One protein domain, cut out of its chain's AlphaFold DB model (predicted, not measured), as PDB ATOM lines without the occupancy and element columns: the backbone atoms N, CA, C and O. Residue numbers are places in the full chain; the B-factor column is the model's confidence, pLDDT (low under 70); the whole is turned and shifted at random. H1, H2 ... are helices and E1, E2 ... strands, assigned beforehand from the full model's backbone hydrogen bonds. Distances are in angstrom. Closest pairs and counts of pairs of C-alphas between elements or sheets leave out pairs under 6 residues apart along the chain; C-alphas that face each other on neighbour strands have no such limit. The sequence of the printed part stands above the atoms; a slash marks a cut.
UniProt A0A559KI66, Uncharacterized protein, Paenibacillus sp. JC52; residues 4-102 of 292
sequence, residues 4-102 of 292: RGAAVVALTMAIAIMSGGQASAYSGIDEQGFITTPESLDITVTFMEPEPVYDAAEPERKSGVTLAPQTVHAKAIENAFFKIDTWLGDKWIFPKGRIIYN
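AT A GLANCE: This is residues 4 to 102 of the 292 residues of an uncharacterized protein of Paenibacillus sp. JC52 (UniProt A0A559KI66). One strongly twisted antiparallel sheet of seven strands bends sharply in E4 and rolls into a partly wrapped, open body. H1 stands at one side of it and only grazes it, and the long loop of residues 19 to 42 first runs on the side of H1 away from most of the sheet and then, in its last residues, passes H1 to reach E1 in the sheet. The printed part has 99 residues with one named helix and seven named strands, H1 E1 E2 E3 E4 E5 E6 E7 along the chain, and the sheet's order is E3 E2 E6 E5 E4 E1 E7. The class is mixed, helices and strands; the whole is compact, with a radius of gyration of the C-alphas of 13.5 A and spans of 38 by 26 by 21 A.

HOW THE PARTS SIT: H1, residues 4 to 18, is on the sheet but only grazes it with its residues 8 to 18. Its closest C-alphas to E4, residues 70 to 78, are those of Val 8 and Glu 78, 7.4 A apart. In H1 every O i to N i+4 pair is within hydrogen-bond range. E1, residues 43 to 47, is an inner strand, antiparallel to E4, with N 45 and O 72 at 2.8 A. On its other side is the edge strand E7, residues 99 to 101, with N 46 and O 100 at 2.8 A. E2, residues 51 to 54, and E3, residues 62 to 67, form a hairpin, with N 53 and O 65 at 2.9 A; E3 is the other edge strand. E4 bends by 80 degrees at residue 75, and its pairing is staggered: residues 70 to 74 pair with E1, residues 74 to 78 with E5, residues 81 to 86. N 83 and O 76 are 2.8 A apart. E4, E5 and E6, residues 89 to 93, form a meander, each strand the antiparallel neighbour of the one before; N 84 and O 91 are 2.8 A apart. E6 is antiparallel to E2, with N 54 and O 92 at 2.8 A.

IN THESE COORDINATES: H1 begins at C-alpha 4, (241.123, 181.867, 284.240), and is 21.4 A long. E4, the longest strand by residues, measures 20.5 A, and E5 14.5 A. E7 ends at C-alpha 101, (238.990, 193.074, 304.640).

THE WHOLE: The C-alphas farthest apart, those of Glu 31 and Ala 68, are 41.2 A apart. The printed part has no cut. The link from H1 to E1, 24 residues, is long; in it residues 28 to 29 pair antiparallel with residues 35 to 36. Mean pLDDT of the printed part is 73.6, and residues 4 to 40 are under 70.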
ATOM      1  N   ARG A   4     242.152 181.594 283.222       37.09
ATOM      2  CA  ARG A   4     241.123 181.867 284.240       37.09
ATOM      3  C   ARG A   4     241.390 181.169 285.582       37.09
ATOM      4  O   ARG A   4     241.224 181.795 286.618       37.09
ATOM      5  N   GLY A   5     241.885 179.927 285.572       32.03
ATOM      6  CA  GLY A   5     242.152 179.170 286.804       32.03
ATOM      7  C   GLY A   5     243.321 179.733 287.618       32.03
ATOM      8  O   GLY A   5     243.250 179.798 288.837       32.03
ATOM      9  N   ALA A   6     244.371 180.227 286.955       35.28
ATOM     10  CA  ALA A   6     245.525 180.820 287.639       35.28
ATOM     11  C   ALA A   6     245.201 182.169 288.318       35.28
ATOM     12  O   ALA A   6     245.758 182.480 289.367       35.28
ATOM     13  N   ALA A   7     244.289 182.959 287.739       37.28
ATOM     14  CA  ALA A   7     243.893 184.258 288.286       37.28
ATOM     15  C   ALA A   7     243.052 184.127 289.568       37.28
ATOM     16  O   ALA A   7     243.237 184.904 290.503       37.28
ATOM     17  N   VAL A   8     242.172 183.121 289.633       37.72
ATOM     18  CA  VAL A   8     241.362 182.835 290.830       37.72
ATOM     19  C   VAL A   8     242.259 182.395 291.994       37.72
ATOM     20  O   VAL A   8     242.106 182.910 293.097       37.72
ATOM     21  N   VAL A   9     243.257 181.544 291.726       45.09
ATOM     22  CA  VAL A   9     244.241 181.043 292.710       45.09
ATOM     23  C   VAL A   9     245.058 182.161 293.358       45.09
ATOM     24  O   VAL A   9     245.250 182.173 294.574       45.09
ATOM     25  N   ALA A  10     245.541 183.113 292.557       44.47
ATOM     26  CA  ALA A  10     246.330 184.228 293.072       44.47
ATOM     27  C   ALA A  10     245.503 185.131 294.000       44.47
ATOM     28  O   ALA A  10     246.034 185.668 294.971       44.47
ATOM     29  N   LEU A  11     244.202 185.272 293.730       47.75
ATOM     30  CA  LEU A  11     243.326 186.138 294.505       47.75
ATOM     31  C   LEU A  11     242.901 185.511 295.837       47.75
ATOM     32  O   LEU A  11     242.931 186.207 296.847       47.75
ATOM     33  N   THR A  12     242.574 184.216 295.888       45.84
ATOM     34  CA  THR A  12     242.294 183.526 297.162       45.84
ATOM     35  C   THR A  12     243.525 183.470 298.060       45.84
ATOM     36  O   THR A  12     243.408 183.737 299.255       45.84
ATOM     37  N   MET A  13     244.719 183.220 297.500       44.06
ATOM     38  CA  MET A  13     245.966 183.325 298.268       44.06
ATOM     39  C   MET A  13     246.212 184.756 298.753       44.06
ATOM     40  O   MET A  13     246.536 184.949 299.921       44.06
ATOM     41  N   ALA A  14     246.015 185.767 297.900       48.53
ATOM     42  CA  ALA A  14     246.162 187.162 298.303       48.53
ATOM     43  C   ALA A  14     245.177 187.530 299.424       48.53
ATOM     44  O   ALA A  14     245.577 188.197 300.372       48.53
ATOM     45  N   ILE A  15     243.928 187.058 299.372       51.31
ATOM     46  CA  ILE A  15     242.926 187.288 300.420       51.31
ATOM     47  C   ILE A  15     243.324 186.592 301.724       51.31
ATOM     48  O   ILE A  15     243.286 187.249 302.754       51.31
ATOM     49  N   ALA A  16     243.780 185.335 301.701       46.09
ATOM     50  CA  ALA A  16     244.256 184.628 302.900       46.09
ATOM     51  C   ALA A  16     245.466 185.333 303.549       46.09
ATOM     52  O   ALA A  16     245.555 185.485 304.767       46.09
ATOM     53  N   ILE A  17     246.372 185.831 302.708       48.59
ATOM     54  CA  ILE A  17     247.561 186.578 303.112       48.59
ATOM     55  C   ILE A  17     247.208 187.984 303.647       48.59
ATOM     56  O   ILE A  17     247.905 188.504 304.527       48.59
ATOM     57  N   MET A  18     246.152 188.609 303.116       46.00
ATOM     58  CA  MET A  18     245.626 189.906 303.558       46.00
ATOM     59  C   MET A  18     244.708 189.782 304.781       46.00
ATOM     60  O   MET A  18     244.647 190.721 305.560       46.00
ATOM     61  N   SER A  19     244.039 188.649 305.001       44.59
ATOM     62  CA  SER A  19     243.152 188.398 306.148       44.59
ATOM     63  C   SER A  19     243.883 187.877 307.392       44.59
ATOM     64  O   SER A  19     243.266 187.717 308.441       44.59
ATOM     65  N   GLY A  20     245.198 187.639 307.304       42.53
ATOM     66  CA  GLY A  20     246.017 187.147 308.416       42.53
ATOM     67  C   GLY A  20     245.887 185.645 308.692       42.53
ATOM     68  O   GLY A  20     246.402 185.175 309.706       42.53
ATOM     69  N   GLY A  21     245.227 184.889 307.809       39.41
ATOM     70  CA  GLY A  21     245.145 183.431 307.890       39.41
ATOM     71  C   GLY A  21     246.403 182.749 307.345       39.41
ATOM     72  O   GLY A  21     247.066 183.258 306.443       39.41
ATOM     73  N   GLN A  22     246.739 181.563 307.863       32.69
ATOM     74  CA  GLN A  22     247.722 180.714 307.187       32.69
ATOM     75  C   GLN A  22     247.155 180.284 305.828       32.69
ATOM     76  O   GLN A  22     246.033 179.785 305.748       32.69
ATOM     77  N   ALA A  23     247.937 180.470 304.760       37.22
ATOM     78  CA  ALA A  23     247.546 180.142 303.386       37.22
ATOM     79  C   ALA A  23     247.084 178.678 303.209       37.22
ATOM     80  O   ALA A  23     246.331 178.381 302.287       37.22
ATOM     81  N   SER A  24     247.479 177.783 304.122       36.00
ATOM     82  CA  SER A  24     247.114 176.363 304.141       36.00
ATOM     83  C   SER A  24     245.635 176.075 304.426       36.00
ATOM     84  O   SER A  24     245.183 174.979 304.114       36.00
ATOM     85  N   ALA A  25     244.869 177.019 304.987       33.97
ATOM     86  CA  ALA A  25     243.458 176.799 305.334       33.97
ATOM     87  C   ALA A  25     242.467 177.109 304.191       33.97
ATOM     88  O   ALA A  25     241.282 176.817 304.321       33.97
ATOM     89  N   TYR A  26     242.931 177.697 303.081       46.75
ATOM     90  CA  TYR A  26     242.063 178.259 302.034       46.75
ATOM     91  C   TYR A  26     242.280 177.651 300.637       46.75
ATOM     92  O   TYR A  26     241.696 178.136 299.671       46.75
ATOM     93  N   SER A  27     243.097 176.599 300.508       45.84
ATOM     94  CA  SER A  27     243.308 175.878 299.244       45.84
ATOM     95  C   SER A  27     243.067 174.377 299.428       45.84
ATOM     96  O   SER A  27     243.938 173.676 299.943       45.84
ATOM     97  N   GLY A  28     241.911 173.869 298.996       44.53
ATOM     98  CA  GLY A  28     241.790 172.445 298.683       44.53
ATOM     99  C   GLY A  28     242.407 172.177 297.310       44.53
ATOM    100  O   GLY A  28     242.468 173.074 296.474       44.53
ATOM    101  N   ILE A  29     242.905 170.967 297.075       50.41
ATOM    102  CA  ILE A  29     243.242 170.477 295.735       50.41
ATOM    103  C   ILE A  29     242.276 169.319 295.484       50.41
ATOM    104  O   ILE A  29     242.209 168.413 296.314       50.41
ATOM    105  N   ASP A  30     241.484 169.372 294.413       49.41
ATOM    106  CA  ASP A  30     240.597 168.262 294.056       49.41
ATOM    107  C   ASP A  30     241.384 167.037 293.562       49.41
ATOM    108  O   ASP A  30     242.601 167.074 293.357       49.41
ATOM    109  N   GLU A  31     240.681 165.923 293.354       39.34
ATOM    110  CA  GLU A  31     241.264 164.663 292.873       39.34
ATOM    111  C   GLU A  31     241.942 164.788 291.491       39.34
ATOM    112  O   GLU A  31     242.679 163.892 291.077       39.34
ATOM    113  N   GLN A  32     241.720 165.894 290.772       42.72
ATOM    114  CA  GLN A  32     242.300 166.191 289.464       42.72
ATOM    115  C   GLN A  32     243.448 167.214 289.530       42.72
ATOM    116  O   GLN A  32     244.013 167.569 288.490       42.72
ATOM    117  N   GLY A  33     243.850 167.657 290.726       38.88
ATOM    118  CA  GLY A  33     244.969 168.577 290.905       38.88
ATOM    119  C   GLY A  33     244.608 170.055 290.719       38.88
ATOM    120  O   GLY A  33     245.515 170.888 290.633       38.88
ATOM    121  N   PHE A  34     243.321 170.408 290.641       43.38
ATOM    122  CA  PHE A  34     242.886 171.801 290.602       43.38
ATOM    123  C   PHE A  34     242.710 172.348 292.011       43.38
ATOM    124  O   PHE A  34     242.140 171.703 292.885       43.38
ATOM    125  N   ILE A  35     243.180 173.576 292.222       47.47
ATOM    126  CA  ILE A  35     242.936 174.294 293.468       47.47
ATOM    127  C   ILE A  35     241.445 174.630 293.530       47.47
ATOM    128  O   ILE A  35     240.935 175.348 292.665       47.47
ATOM    129  N   THR A  36     240.760 174.114 294.543       45.06
ATOM    130  CA  THR A  36     239.359 174.406 294.817       45.06
ATOM    131  C   THR A  36     239.252 175.692 295.622       45.06
ATOM    132  O   THR A  36     240.002 175.941 296.571       45.06
ATOM    133  N   THR A  37     238.312 176.544 295.224       50.38
ATOM    134  CA  THR A  37     237.859 177.657 296.055       50.38
ATOM    135  C   THR A  37     237.197 177.063 297.302       50.38
ATOM    136  O   THR A  37     236.427 176.110 297.152       50.38
ATOM    137  N   PRO A  38     237.482 177.558 298.519       51.75
ATOM    138  CA  PRO A  38     236.865 177.019 299.725       51.75
ATOM    139  C   PRO A  38     235.336 177.067 299.612       51.75
ATOM    140  O   PRO A  38     234.775 178.053 299.132       51.75
ATOM    141  N   GLU A  39     234.685 175.985 300.046       50.38
ATOM    142  CA  GLU A  39     233.232 175.759 299.953       50.38
ATOM    143  C   GLU A  39     232.416 176.856 300.662       50.38
ATOM    144  O   GLU A  39     231.278 177.139 300.288       50.38
ATOM    145  N   SER A  40     233.032 177.546 301.624       60.06
ATOM    146  CA  SER A  40     232.511 178.757 302.248       60.06
ATOM    147  C   SER A  40     233.636 179.758 302.504       60.06
ATOM    148  O   SER A  40     234.655 179.419 303.110       60.06
ATOM    149  N   LEU A  41     233.434 181.000 302.074       75.44
ATOM    150  CA  LEU A  41     234.200 182.155 302.533       75.44
ATOM    151  C   LEU A  41     233.438 182.770 303.716       75.44
ATOM    152  O   LEU A  41     232.217 182.811 303.673       75.44
ATOM    153  N   ASP A  42     234.123 183.238 304.755       81.56
ATOM    154  CA  ASP A  42     233.493 184.021 305.826       81.56
ATOM    155  C   ASP A  42     234.406 185.193 306.179       81.56
ATOM    156  O   ASP A  42     235.291 185.100 307.030       81.56
ATOM    157  N   ILE A  43     234.270 186.268 305.406       86.50
ATOM    158  CA  ILE A  43     235.017 187.511 305.601       86.50
ATOM    159  C   ILE A  43     234.068 188.696 305.505       86.50
ATOM    160  O   ILE A  43     233.046 188.638 304.810       86.50
ATOM    161  N   THR A  44     234.447 189.812 306.121       90.56
ATOM    162  CA  THR A  44     233.821 191.097 305.806       90.56
ATOM    163  C   THR A  44     234.618 191.827 304.734       90.56
ATOM    164  O   THR A  44     235.851 191.791 304.702       90.56
ATOM    165  N   VAL A  45     233.899 192.479 303.826       91.75
ATOM    166  CA  VAL A  45     234.451 193.295 302.747       91.75
ATOM    167  C   VAL A  45     233.889 194.699 302.898       91.75
ATOM    168  O   VAL A  45     232.690 194.917 302.728       91.75
ATOM    169  N   THR A  46     234.750 195.653 303.226       93.12
ATOM    170  CA  THR A  46     234.418 197.075 303.295       93.12
ATOM    171  C   THR A  46     234.900 197.759 302.030       93.12
ATOM    172  O   THR A  46     236.099 197.794 301.752       93.12
ATOM    173  N   PHE A  47     233.971 198.326 301.272       93.06
ATOM    174  CA  PHE A  47     234.265 199.090 300.064       93.06
ATOM    175  C   PHE A  47     233.913 200.563 300.269       93.06
ATOM    176  O   PHE A  47     232.901 200.901 300.886       93.06
ATOM    177  N   MET A  48     234.788 201.443 299.782       91.06
ATOM    178  CA  MET A  48     234.726 202.886 300.052       91.06
ATOM    179  C   MET A  48     234.064 203.691 298.922       91.06
ATOM    180  O   MET A  48     233.838 204.890 299.072       91.06
ATOM    181  N   GLU A  49     233.731 203.041 297.808       92.56
ATOM    182  CA  GLU A  49     233.096 203.634 296.627       92.56
ATOM    183  C   GLU A  49     231.770 202.917 296.314       92.56
ATOM    184  O   GLU A  49     231.567 201.798 296.778       92.56
ATOM    185  N   PRO A  50     230.818 203.536 295.591       94.75
ATOM    186  CA  PRO A  50     229.589 202.851 295.205       94.75
ATOM    187  C   PRO A  50     229.864 201.619 294.331       94.75
ATOM    188  O   PRO A  50     230.524 201.729 293.297       94.75
ATOM    189  N   GLU A  51     229.301 200.469 294.702       95.12
ATOM    190  CA  GLU A  51     229.588 199.189 294.052       95.12
ATOM    191  C   GLU A  51     228.398 198.628 293.269       95.12
ATOM    192  O   GLU A  51     227.331 198.389 293.847       95.12
ATOM    193  N   PRO A  52     228.543 198.379 291.953       95.38
ATOM    194  CA  PRO A  52     227.521 197.697 291.176       95.38
ATOM    195  C   PRO A  52     227.278 196.276 291.684       95.38
ATOM    196  O   PRO A  52     228.209 195.545 292.028       95.38
ATOM    197  N   VAL A  53     226.015 195.869 291.648       96.69
ATOM    198  CA  VAL A  53     225.576 194.519 291.991       96.69
ATOM    199  C   VAL A  53     225.345 193.711 290.716       96.69
ATOM    200  O   VAL A  53     224.878 194.234 289.699       96.69
ATOM    201  N   TYR A  54     225.662 192.421 290.773       97.12
ATOM    202  CA  TYR A  54     225.583 191.487 289.657       97.12
ATOM    203  C   TYR A  54     224.742 190.259 290.028       97.12
ATOM    204  O   TYR A  54     224.772 189.774 291.162       97.12
ATOM    205  N   ASP A  55     223.989 189.744 289.059       96.94
ATOM    206  CA  ASP A  55     223.169 188.536 289.192       96.94
ATOM    207  C   ASP A  55     224.003 187.248 289.084       96.94
ATOM    208  O   ASP A  55     223.563 186.188 289.522       96.94
ATOM    209  N   ALA A  56     225.210 187.336 288.520       93.88
ATOM    210  CA  ALA A  56     226.196 186.258 288.452       93.88
ATOM    211  C   ALA A  56     227.619 186.830 288.584       93.88
ATOM    212  O   ALA A  56     227.807 188.040 288.444       93.88
ATOM    213  N   ALA A  57     228.610 185.970 288.827       91.25
ATOM    214  CA  ALA A  57     230.026 186.323 288.970       91.25
ATOM    215  C   ALA A  57     230.702 186.688 287.627       91.25
ATOM    216  O   ALA A  57     231.736 186.127 287.255       91.25
ATOM    217  N   GLU A  58     230.081 187.598 286.869       91.06
ATOM    218  CA  GLU A  58     230.477 187.995 285.518       91.06
ATOM    219  C   GLU A  58     230.198 189.493 285.271       91.06
ATOM    220  O   GLU A  58     229.113 189.983 285.612       91.06
ATOM    221  N   PRO A  59     231.119 190.244 284.632       88.81
ATOM    222  CA  PRO A  59     230.960 191.685 284.418       88.81
ATOM    223  C   PRO A  59     229.739 192.093 283.578       88.81
ATOM    224  O   PRO A  59     229.245 193.214 283.728       88.81
ATOM    225  N   GLU A  60     229.246 191.226 282.686       93.69
ATOM    226  CA  GLU A  60     228.080 191.512 281.841       93.69
ATOM    227  C   GLU A  60     226.741 191.355 282.584       93.69
ATOM    228  O   GLU A  60     225.704 191.818 282.106       93.69
ATOM    229  N   ARG A  61     226.732 190.728 283.764       94.62
ATOM    230  CA  ARG A  61     225.515 190.309 284.476       94.62
ATOM    231  C   ARG A  61     225.075 191.310 285.546       94.62
ATOM    232  O   ARG A  61     224.742 190.919 286.657       94.62
ATOM    233  N   LYS A  62     225.076 192.610 285.237       94.50
ATOM    234  CA  LYS A  62     224.644 193.671 286.173       94.50
ATOM    235  C   LYS A  62     223.153 193.562 286.500       94.50
ATOM    236  O   LYS A  62     222.341 193.462 285.587       94.50
ATOM    237  N   SER A  63     222.796 193.710 287.774       93.81
ATOM    238  CA  SER A  63     221.397 193.718 288.231       93.81
ATOM    239  C   SER A  63     220.716 195.089 288.092       93.81
ATOM    240  O   SER A  63     219.522 195.228 288.347       93.81
ATOM    241  N   GLY A  64     221.478 196.130 287.737       93.38
ATOM    242  CA  GLY A  64     221.014 197.522 287.717       93.38
ATOM    243  C   GLY A  64     220.999 198.198 289.095       93.38
ATOM    244  O   GLY A  64     220.726 199.393 289.179       93.38
ATOM    245  N   VAL A  65     221.338 197.472 290.163       96.12
ATOM    246  CA  VAL A  65     221.482 198.014 291.520       96.12
ATOM    247  C   VAL A  65     222.927 198.421 291.786       96.12
ATOM    248  O   VAL A  65     223.871 197.795 291.306       96.12
ATOM    249  N   THR A  66     223.096 199.485 292.566       96.00
ATOM    250  CA  THR A  66     224.389 199.931 293.093       96.00
ATOM    251  C   THR A  66     224.272 200.066 294.602       96.00
ATOM    252  O   THR A  66     223.337 200.692 295.102       96.00
ATOM    253  N   LEU A  67     225.209 199.466 295.325       95.44
ATOM    254  CA  LEU A  67     225.350 199.623 296.762       95.44
ATOM    255  C   LEU A  67     226.143 200.892 297.058       95.44
ATOM    256  O   LEU A  67     227.170 201.143 296.439       95.44
ATOM    257  N   ALA A  68     225.685 201.685 298.023       95.56
ATOM    258  CA  ALA A  68     226.516 202.738 298.604       95.56
ATOM    259  C   ALA A  68     227.684 202.117 299.403       95.56
ATOM    260  O   ALA A  68     227.532 200.972 299.847       95.56
ATOM    261  N   PRO A  69     228.800 202.849 299.611       95.06
ATOM    262  CA  PRO A  69     229.933 202.397 300.423       95.06
ATOM    263  C   PRO A  69     229.490 201.812 301.764       95.06
ATOM    264  O   PRO A  69     228.767 202.469 302.515       95.06
ATOM    265  N   GLN A  70     229.889 200.574 302.048       94.50
ATOM    266  CA  GLN A  70     229.517 199.864 303.270       94.50
ATOM    267  C   GLN A  70     230.397 198.627 303.490       94.50
ATOM    268  O   GLN A  70     231.199 198.241 302.636       94.50
ATOM    269  N   THR A  71     230.207 197.993 304.644       93.69
ATOM    270  CA  THR A  71     230.761 196.678 304.968       93.69
ATOM    271  C   THR A  71     229.705 195.607 304.721       93.69
ATOM    272  O   THR A  71     228.581 195.731 305.204       93.69
ATOM    273  N   VAL A  72     230.067 194.551 303.996       94.19
ATOM    274  CA  VAL A  72     229.200 193.394 303.719       94.19
ATOM    275  C   VAL A  72     229.889 192.091 304.108       94.19
ATOM    276  O   VAL A  72     231.116 192.001 304.071       94.19
ATOM    277  N   HIS A  73     229.105 191.068 304.441       92.06
ATOM    278  CA  HIS A  73     229.608 189.708 304.628       92.06
ATOM    279  C   HIS A  73     229.676 188.995 303.276       92.06
ATOM    280  O   HIS A  73     228.673 188.907 302.564       92.06
ATOM    281  N   ALA A  74     230.860 188.497 302.923       90.75
ATOM    282  CA  ALA A  74     231.080 187.718 301.715       90.75
ATOM    283  C   ALA A  74     231.119 186.228 302.054       90.75
ATOM    284  O   ALA A  74     232.005 185.782 302.779       90.75
ATOM    285  N   LYS A  75     230.174 185.473 301.484       89.75
ATOM    286  CA  LYS A  75     230.002 184.035 301.750       89.75
ATOM    287  C   LYS A  75     230.652 183.112 300.716       89.75
ATOM    288  O   LYS A  75     230.821 181.918 300.950       89.75
ATOM    289  N   ALA A  76     231.009 183.655 299.552       86.06
ATOM    290  CA  ALA A  76     231.748 182.947 298.509       86.06
ATOM    291  C   ALA A  76     232.543 183.929 297.637       86.06
ATOM    292  O   ALA A  76     232.241 185.125 297.604       86.06
ATOM    293  N   ILE A  77     233.524 183.409 296.899       82.44
ATOM    294  CA  ILE A  77     234.244 184.143 295.859       82.44
ATOM    295  C   ILE A  77     234.283 183.326 294.568       82.44
ATOM    296  O   ILE A  77     234.558 182.131 294.591       82.44
ATOM    297  N   GLU A  78     234.019 183.961 293.434       82.94
ATOM    298  CA  GLU A  78     234.076 183.332 292.113       82.94
ATOM    299  C   GLU A  78     234.494 184.380 291.084       82.94
ATOM    300  O   GLU A  78     233.963 185.483 291.085       82.94
ATOM    301  N   ASN A  79     235.472 184.079 290.222       81.81
ATOM    302  CA  ASN A  79     235.978 185.030 289.218       81.81
ATOM    303  C   ASN A  79     236.316 186.421 289.791       81.81
ATOM    304  O   ASN A  79     236.145 187.425 289.105       81.81
ATOM    305  N   ALA A  80     236.792 186.468 291.041       83.25
ATOM    306  CA  ALA A  80     237.053 187.686 291.813       83.25
ATOM    307  C   ALA A  80     235.821 188.495 292.271       83.25
ATOM    308  O   ALA A  80     235.980 189.537 292.902       83.25
ATOM    309  N   PHE A  81     234.609 188.010 292.013       90.50
ATOM    310  CA  PHE A  81     233.378 188.540 292.584       90.50
ATOM    311  C   PHE A  81     233.123 187.920 293.954       90.50
ATOM    312  O   PHE A  81     233.263 186.710 294.124       90.50
ATOM    313  N   PHE A  82     232.676 188.730 294.905       91.69
ATOM    314  CA  PHE A  82     232.214 188.274 296.208       91.69
ATOM    315  C   PHE A  82     230.704 188.081 296.192       91.69
ATOM    316  O   PHE A  82     229.964 188.979 295.787       91.69
ATOM    317  N   LYS A  83     230.245 186.921 296.657       94.06
ATOM    318  CA  LYS A  83     228.826 186.642 296.863       94.06
ATOM    319  C   LYS A  83     228.393 187.178 298.220       94.06
ATOM    320  O   LYS A  83     229.004 186.831 299.229       94.06
ATOM    321  N   ILE A  84     227.329 187.967 298.241       95.19
ATOM    322  CA  ILE A  84     226.809 188.647 299.429       95.19
ATOM    323  C   ILE A  84     225.293 188.463 299.543       95.19
ATOM    324  O   ILE A  84     224.607 188.201 298.546       95.19
ATOM    325  N   ASP A  85     224.770 188.636 300.753       92.94
ATOM    326  CA  ASP A  85     223.332 188.710 300.996       92.94
ATOM    327  C   ASP A  85     222.819 190.125 300.727       92.94
ATOM    328  O   ASP A  85     223.361 191.113 301.224       92.94
ATOM    329  N   THR A  86     221.755 190.234 299.933       92.88
ATOM    330  CA  THR A  86     221.075 191.507 299.661       92.88
ATOM    331  C   THR A  86     219.568 191.349 299.838       92.88
ATOM    332  O   THR A  86     219.044 190.235 299.863       92.88
ATOM    333  N   TRP A  87     218.827 192.460 299.881       92.94
ATOM    334  CA  TRP A  87     217.357 192.425 299.900       92.94
ATOM    335  C   TRP A  87     216.741 191.856 298.606       92.94
ATOM    336  O   TRP A  87     215.551 191.556 298.573       92.94
ATOM    337  N   LEU A  88     217.540 191.688 297.544       92.00
ATOM    338  CA  LEU A  88     217.167 190.999 296.303       92.00
ATOM    339  C   LEU A  88     217.573 189.513 296.314       92.00
ATOM    340  O   LEU A  88     217.638 188.881 295.256       92.00
ATOM    341  N   GLY A  89     217.915 188.971 297.484       93.81
ATOM    342  CA  GLY A  89     218.547 187.665 297.650       93.81
ATOM    343  C   GLY A  89     220.045 187.697 297.347       93.81
ATOM    344  O   GLY A  89     220.653 188.764 297.237       93.81
ATOM    345  N   ASP A  90     220.632 186.518 297.181       95.25
ATOM    346  CA  ASP A  90     222.044 186.352 296.842       95.25
ATOM    347  C   ASP A  90     222.419 187.142 295.585       95.25
ATOM    348  O   ASP A  90     221.782 187.006 294.528       95.25
ATOM    349  N   LYS A  91     223.468 187.957 295.701       96.94
ATOM    350  CA  LYS A  91     224.050 188.703 294.585       96.94
ATOM    351  C   LYS A  91     225.566 188.740 294.680       96.94
ATOM    352  O   LYS A  91     226.153 188.351 295.686       96.94
ATOM    353  N   TRP A  92     226.187 189.211 293.610       96.50
ATOM    354  CA  TRP A  92     227.628 189.324 293.476       96.50
ATOM    355  C   TRP A  92     228.046 190.788 293.424       96.50
ATOM    356  O   TRP A  92     227.354 191.615 292.832       96.50
ATOM    357  N   ILE A  93     229.189 191.106 294.015       95.31
ATOM    358  CA  ILE A  93     229.862 192.399 293.878       95.31
ATOM    359  C   ILE A  93     231.291 192.172 293.404       95.31
ATOM    360  O   ILE A  93     231.899 191.150 293.711       95.31
ATOM    361  N   PHE A  94     231.838 193.136 292.676       92.19
ATOM    362  CA  PHE A  94     233.243 193.148 292.279       92.19
ATOM    363  C   PHE A  94     233.840 194.478 292.720       92.19
ATOM    364  O   PHE A  94     233.895 195.402 291.901       92.19
ATOM    365  N   PRO A  95     234.203 194.598 294.011       85.00
ATOM    366  CA  PRO A  95     234.626 195.866 294.557       85.00
ATOM    367  C   PRO A  95     235.852 196.395 293.825       85.00
ATOM    368  O   PRO A  95     236.783 195.640 293.523       85.00
ATOM    369  N   LYS A  96     235.848 197.687 293.517       79.25
ATOM    370  CA  LYS A  96     236.959 198.383 292.870       79.25
ATOM    371  C   LYS A  96     237.579 199.380 293.846       79.25
ATOM    372  O   LYS A  96     236.979 199.799 294.828       79.25
ATOM    373  N   GLY A  97     238.826 199.755 293.579       83.12
ATOM    374  CA  GLY A  97     239.528 200.742 294.396       83.12
ATOM    375  C   GLY A  97     239.997 200.195 295.748       83.12
ATOM    376  O   GLY A  97     240.544 199.093 295.832       83.12
ATOM    377  N   ARG A  98     239.868 201.014 296.799       86.56
ATOM    378  CA  ARG A  98     240.365 200.722 298.152       86.56
ATOM    379  C   ARG A  98     239.349 199.877 298.922       86.56
ATOM    380  O   ARG A  98     238.283 200.362 299.291       86.56
ATOM    381  N   ILE A  99     239.716 198.623 299.180       89.31
ATOM    382  CA  ILE A  99     238.898 197.629 299.885       89.31
ATOM    383  C   ILE A  99     239.602 197.216 301.176       89.31
ATOM    384  O   ILE A  99     240.793 196.896 301.149       89.31
ATOM    385  N   ILE A 100     238.873 197.206 302.289       90.94
ATOM    386  CA  ILE A 100     239.370 196.730 303.581       90.94
ATOM    387  C   ILE A 100     238.689 195.400 303.905       90.94
ATOM    388  O   ILE A 100     237.469 195.289 303.837       90.94
ATOM    389  N   TYR A 101     239.484 194.392 304.251       89.19
ATOM    390  CA  TYR A 101     238.990 193.074 304.640       89.19
ATOM    391  C   TYR A 101     238.975 192.931 306.157       89.19
ATOM    392  O   TYR A 101     239.926 193.358 306.820       89.19
ATOM    393  N   ASN A 102     237.945 192.264 306.682       90.12
ATOM    394  CA  ASN A 102     237.804 191.948 308.105       90.12
ATOM    395  C   ASN A 102     237.911 193.193 308.990       90.12
ATOM    396  O   ASN A 102     238.650 193.199 309.971       90.12
TER     397      ASN A 102